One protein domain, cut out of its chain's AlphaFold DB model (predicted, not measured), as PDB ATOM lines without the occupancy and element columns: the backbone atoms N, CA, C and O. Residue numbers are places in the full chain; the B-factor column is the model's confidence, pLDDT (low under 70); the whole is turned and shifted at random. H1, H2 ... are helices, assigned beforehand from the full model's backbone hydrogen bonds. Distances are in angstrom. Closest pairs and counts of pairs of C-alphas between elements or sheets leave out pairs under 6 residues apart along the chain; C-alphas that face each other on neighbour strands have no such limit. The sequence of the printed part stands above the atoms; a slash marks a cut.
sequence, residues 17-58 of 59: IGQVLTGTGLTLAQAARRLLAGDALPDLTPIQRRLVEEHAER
ATOM      1  N   ILE A  17       1.425  32.724  -6.148       91.56
ATOM      2  CA  ILE A  17       1.591  34.177  -6.293       91.56
ATOM      3  C   ILE A  17       2.250  34.437  -7.643       91.56
ATOM      4  O   ILE A  17       3.406  34.072  -7.871       91.56
ATOM      5  N   GLY A  18       1.500  35.044  -8.564       89.31
ATOM      6  CA  GLY A  18       1.922  35.191  -9.956       89.31
ATOM      7  C   GLY A  18       2.112  33.823 -10.613       89.31
ATOM      8  O   GLY A  18       1.145  33.194 -11.022       89.31
ATOM      9  N   GLN A  19       3.363  33.368 -10.701       92.31
ATOM     10  CA  GLN A  19       3.741  32.058 -11.254       92.31
ATOM     11  C   GLN A  19       4.486  31.174 -10.244       92.31
ATOM     12  O   GLN A  19       4.981  30.114 -10.617       92.31
ATOM     13  N   VAL A  20       4.608  31.601  -8.984       95.88
ATOM     14  CA  VAL A  20       5.393  30.917  -7.947       95.88
ATOM     15  C   VAL A  20       4.469  30.178  -6.987       95.88
ATOM     16  O   VAL A  20       3.562  30.782  -6.416       95.88
ATOM     17  N   LEU A  21       4.718  28.883  -6.794       94.75
ATOM     18  CA  LEU A  21       4.042  28.047  -5.806       94.75
ATOM     19  C   LEU A  21       4.579  28.401  -4.419       94.75
ATOM     20  O   LEU A  21       5.757  28.184  -4.106       94.75
ATOM     21  N   THR A  22       3.720  28.973  -3.586       92.88
ATOM     22  CA  THR A  22       4.105  29.456  -2.257       92.88
ATOM     23  C   THR A  22       4.577  28.311  -1.360       92.88
ATOM     24  O   THR A  22       4.136  27.175  -1.489       92.88
ATOM     25  N   GLY A  23       5.557  28.574  -0.494       91.75
ATOM     26  CA  GLY A  23       6.151  27.541   0.369       91.75
ATOM     27  C   GLY A  23       7.079  26.534  -0.330       91.75
ATOM     28  O   GLY A  23       7.763  25.790   0.360       91.75
ATOM     29  N   THR A  24       7.172  26.532  -1.667       92.06
ATOM     30  CA  THR A  24       8.009  25.566  -2.414       92.06
ATOM     31  C   THR A  24       9.260  26.184  -3.046       92.06
ATOM     32  O   THR A  24      10.219  25.477  -3.347       92.06
ATOM     33  N   GLY A  25       9.235  27.495  -3.311       88.75
ATOM     34  CA  GLY A  25      10.273  28.189  -4.083       88.75
ATOM     35  C   GLY A  25      10.304  27.837  -5.577       88.75
ATOM     36  O   GLY A  25      11.154  28.354  -6.300       88.75
ATOM     37  N   LEU A  26       9.393  26.986  -6.060       95.88
ATOM     38  CA  LEU A  26       9.286  26.615  -7.466       95.88
ATOM     39  C   LEU A  26       8.270  27.487  -8.195       95.88
ATOM     40  O   LEU A  26       7.220  27.852  -7.665       95.88
ATOM     41  N   THR A  27       8.550  27.756  -9.465       96.94
ATOM     42  CA  THR A  27       7.519  28.230 -10.390       96.94
ATOM     43  C   THR A  27       6.625  27.081 -10.846       96.94
ATOM     44  O   THR A  27       7.046  25.922 -10.883       96.94
ATOM     45  N   LEU A  28       5.409  27.419 -11.272       96.12
ATOM     46  CA  LEU A  28       4.455  26.477 -11.845       96.12
ATOM     47  C   LEU A  28       5.061  25.713 -13.034       96.12
ATOM     48  O   LEU A  28       4.950  24.494 -13.107       96.12
ATOM     49  N   ALA A  29       5.798  26.411 -13.903       97.19
ATOM     50  CA  ALA A  29       6.479  25.807 -15.046       97.19
ATOM     51  C   ALA A  29       7.625  24.861 -14.634       97.19
ATOM     52  O   ALA A  29       7.782  23.791 -15.216       97.19
ATOM     53  N   GLN A  30       8.430  25.219 -13.627       97.38
ATOM     54  CA  GLN A  30       9.492  24.334 -13.123       97.38
ATOM     55  C   GLN A  30       8.912  23.065 -12.495       97.38
ATOM     56  O   GLN A  30       9.418  21.974 -12.755       97.38
ATOM     57  N   ALA A  31       7.852  23.203 -11.698       97.50
ATOM     58  CA  ALA A  31       7.161  22.068 -11.104       97.50
ATOM     59  C   ALA A  31       6.523  21.171 -12.180       97.50
ATOM     60  O   ALA A  31       6.704  19.958 -12.131       97.50
ATOM     61  N   ALA A  32       5.877  21.745 -13.200       97.69
ATOM     62  CA  ALA A  32       5.299  20.977 -14.307       97.69
ATOM     63  C   ALA A  32       6.366  20.201 -15.094       97.69
ATOM     64  O   ALA A  32       6.190  19.024 -15.394       97.69
ATOM     65  N   ARG A  33       7.525  20.814 -15.364       97.69
ATOM     66  CA  ARG A  33       8.641  20.126 -16.036       97.69
ATOM     67  C   ARG A  33       9.210  18.976 -15.206       97.69
ATOM     68  O   ARG A  33       9.509  17.936 -15.779       97.69
ATOM     69  N   ARG A  34       9.337  19.147 -13.885       97.44
ATOM     70  CA  ARG A  34       9.748  18.062 -12.973       97.44
ATOM     71  C   ARG A  34       8.735  16.925 -12.965       97.44
ATOM     72  O   ARG A  34       9.132  15.774 -13.092       97.44
ATOM     73  N   LEU A  35       7.444  17.254 -12.892       97.06
ATOM     74  CA  LEU A  35       6.366  16.268 -12.959       97.06
ATOM     75  C   LEU A  35       6.461  15.428 -14.242       97.06
ATOM     76  O   LEU A  35       6.452  14.205 -14.171       97.06
ATOM     77  N   LEU A  36       6.615  16.079 -15.399       96.88
ATOM     78  CA  LEU A  36       6.739  15.403 -16.695       96.88
ATOM     79  C   LEU A  36       8.020  14.567 -16.821       96.88
ATOM     80  O   LEU A  36       8.015  13.533 -17.482       96.88
ATOM     81  N   ALA A  37       9.112  14.997 -16.187       96.62
ATOM     82  CA  ALA A  37      10.360  14.241 -16.135       96.62
ATOM     83  C   ALA A  37      10.304  13.037 -15.173       96.62
ATOM     84  O   ALA A  37      11.216  12.213 -15.184       96.62
ATOM     85  N   GLY A  38       9.254  12.922 -14.349       96.56
ATOM     86  CA  GLY A  38       9.166  11.925 -13.278       96.56
ATOM     87  C   GLY A  38      10.051  12.246 -12.068       96.56
ATOM     88  O   GLY A  38      10.306  11.366 -11.246       96.56
ATOM     89  N   ASP A  39      10.521  13.491 -11.947       97.44
ATOM     90  CA  ASP A  39      11.333  13.946 -10.821       97.44
ATOM     91  C   ASP A  39      10.486  14.142  -9.557       97.44
ATOM     92  O   ASP A  39       9.294  14.462  -9.601       97.44
ATOM     93  N   ALA A  40      11.138  14.039  -8.396       93.62
ATOM     94  CA  ALA A  40      10.503  14.343  -7.122       93.62
ATOM     95  C   ALA A  40      10.072  15.823  -7.041       93.62
ATOM     96  O   ALA A  40      10.846  16.753  -7.307       93.62
ATOM     97  N   LEU A  41       8.827  16.034  -6.612       93.75
ATOM     98  CA  LEU A  41       8.290  17.347  -6.264       93.75
ATOM     99  C   LEU A  41       8.422  17.581  -4.754       93.75
ATOM    100  O   LEU A  41       8.335  16.619  -3.989       93.75
ATOM    101  N   PRO A  42       8.616  18.838  -4.313       91.25
ATOM    102  CA  PRO A  42       8.488  19.177  -2.899       91.25
ATOM    103  C   PRO A  42       7.061  18.895  -2.413       91.25
ATOM    104  O   PRO A  42       6.156  18.682  -3.226       91.25
ATOM    105  N   ASP A  43       6.847  18.936  -1.100       92.50
ATOM    106  CA  ASP A  43       5.508  18.796  -0.532       92.50
ATOM    107  C   ASP A  43       4.598  19.911  -1.060       92.50
ATOM    108  O   ASP A  43       4.713  21.080  -0.694       92.50
ATOM    109  N   LEU A  44       3.713  19.529  -1.979       94.19
ATOM    110  CA  LEU A  44       2.694  20.399  -2.546       94.19
ATOM    111  C   LEU A  44       1.405  20.216  -1.762       94.19
ATOM    112  O   LEU A  44       0.974  19.083  -1.516       94.19
ATOM    113  N   THR A  45       0.726  21.320  -1.465       95.12
ATOM    114  CA  THR A  45      -0.666  21.224  -1.021       95.12
ATOM    115  C   THR A  45      -1.525  20.594  -2.129       95.12
ATOM    116  O   THR A  45      -1.165  20.667  -3.311       95.12
ATOM    117  N   PRO A  46      -2.690  20.002  -1.806       95.19
ATOM    118  CA  PRO A  46      -3.560  19.403  -2.820       95.19
ATOM    119  C   PRO A  46      -3.933  20.367  -3.957       95.19
ATOM    120  O   PRO A  46      -3.962  19.973  -5.120       95.19
ATOM    121  N   ILE A  47      -4.153  21.650  -3.639       94.56
ATOM    122  CA  ILE A  47      -4.450  22.677  -4.646       94.56
ATOM    123  C   ILE A  47      -3.223  22.959  -5.520       94.56
ATOM    124  O   ILE A  47      -3.347  23.017  -6.740       94.56
ATOM    125  N   GLN A  48      -2.034  23.102  -4.929       96.06
ATOM    126  CA  GLN A  48      -0.801  23.320  -5.691       96.06
ATOM    127  C   GLN A  48      -0.500  22.159  -6.638       96.06
ATOM    128  O   GLN A  48      -0.142  22.393  -7.789       96.06
ATOM    129  N   ARG A  49      -0.690  20.919  -6.177       96.62
ATOM    130  CA  ARG A  49      -0.533  19.722  -7.005       96.62
ATOM    131  C   ARG A  49      -1.452  19.761  -8.221       96.62
ATOM    132  O   ARG A  49      -0.966  19.628  -9.339       96.62
ATOM    133  N   ARG A  50      -2.738  20.049  -8.007       96.81
ATOM    134  CA  ARG A  50      -3.709  20.180  -9.094       96.81
ATOM    135  C   ARG A  50      -3.313  21.265 -10.100       96.81
ATOM    136  O   ARG A  50      -3.379  21.028 -11.298       96.81
ATOM    137  N   LEU A  51      -2.857  22.431  -9.633       96.69
ATOM    138  CA  LEU A  51      -2.386  23.502 -10.524       96.69
ATOM    139  C   LEU A  51      -1.209  23.046 -11.398       96.69
ATOM    140  O   LEU A  51      -1.156  23.385 -12.581       96.69
ATOM    141  N   VAL A  52      -0.259  22.304 -10.818       97.38
ATOM    142  CA  VAL A  52       0.908  21.766 -11.534       97.38
ATOM    143  C   VAL A  52       0.484  20.746 -12.587       97.38
ATOM    144  O   VAL A  52       0.950  20.837 -13.720       97.38
ATOM    145  N   GLU A  53      -0.404  19.818 -12.234       97.06
ATOM    146  CA  GLU A  53      -0.949  18.803 -13.143       97.06
ATOM    147  C   GLU A  53      -1.698  19.457 -14.313       97.06
ATOM    148  O   GLU A  53      -1.348  19.231 -15.468       97.06
ATOM    149  N   GLU A  54      -2.628  20.375 -14.028       97.19
ATOM    150  CA  GLU A  54      -3.371  21.122 -15.052       97.19
ATOM    151  C   GLU A  54      -2.439  21.932 -15.969       97.19
ATOM    152  O   GLU A  54      -2.721  22.115 -17.152       97.19
ATOM    153  N   HIS A  55      -1.338  22.476 -15.439       96.31
ATOM    154  CA  HIS A  55      -0.349  23.174 -16.258       96.31
ATOM    155  C   HIS A  55       0.445  22.211 -17.139       96.31
ATOM    156  O   HIS A  55       0.675  22.528 -18.302       96.31
ATOM    157  N   ALA A  56       0.840  21.052 -16.608       95.88
ATOM    158  CA  ALA A  56       1.575  20.034 -17.349       95.88
ATOM    159  C   ALA A  56       0.765  19.471 -18.525       95.88
ATOM    160  O   ALA A  56       1.332  19.246 -19.586       95.88
ATOM    161  N   GLU A  57      -0.553  19.329 -18.376       96.19
ATOM    162  CA  GLU A  57      -1.461  18.917 -19.459       96.19
ATOM    163  C   GLU A  57      -1.536  19.919 -20.626       96.19
ATOM    164  O   GLU A  57      -2.018  19.574 -21.704       96.19
ATOM    165  N   ARG A  58      -1.087  21.166 -20.426       93.19
ATOM    166  CA  ARG A  58      -1.111  22.236 -21.439       93.19
ATOM    167  C   ARG A  58       0.251  22.514 -22.089       93.19
ATOM    168  O   ARG A  58       0.330  23.454 -22.882       93.19
TER     169      ARG A  58
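What this domain is: This is residues 17 to 58 of the 59 residues of an uncharacterized protein of Solirubrobacter pauli (UniProt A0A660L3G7). Two short helices, H1 and H2, pack on each other at nearly right angles, the last residue of H2 coming close to H1 partway along it. Before H1 a looped stretch, residues 17 to 27, folds back on its way into the helix, and residues 38 to 45 link H1 to H2. The printed part has 42 residues, with two named helices, H1 then H2, and no named strand; its class is all helix. It is compact, with a radius of gyration of the C-alphas of 9.0 A, and rounded, spanning 22 by 20 by 16 A.

Where its parts are: H1 is residues 28 to 37, 14.2 A from C-alpha 28 at (4.455, 26.477, -11.845) to C-alpha 37. H2 is residues 46 to 56, 15.4 A long, ending at C-alpha 56 at (1.575, 20.034, -17.349).

How they stand to each other: H1 and H2 touch; their closest C-alphas, those of Ala 32 and Ala 56, are 4.9 A apart. Their lines are about perpendicular, at 73 degrees. In H1 and H2 every O i to N i+4 pair is within hydrogen-bond range.

The domain as a whole: The two C-alphas farthest apart, those of Gly 18 and Gly 38, are 24.6 A apart. The printed part has no cut, and the link from H1 to H2 is short. No printed residue is under 70 in pLDDT.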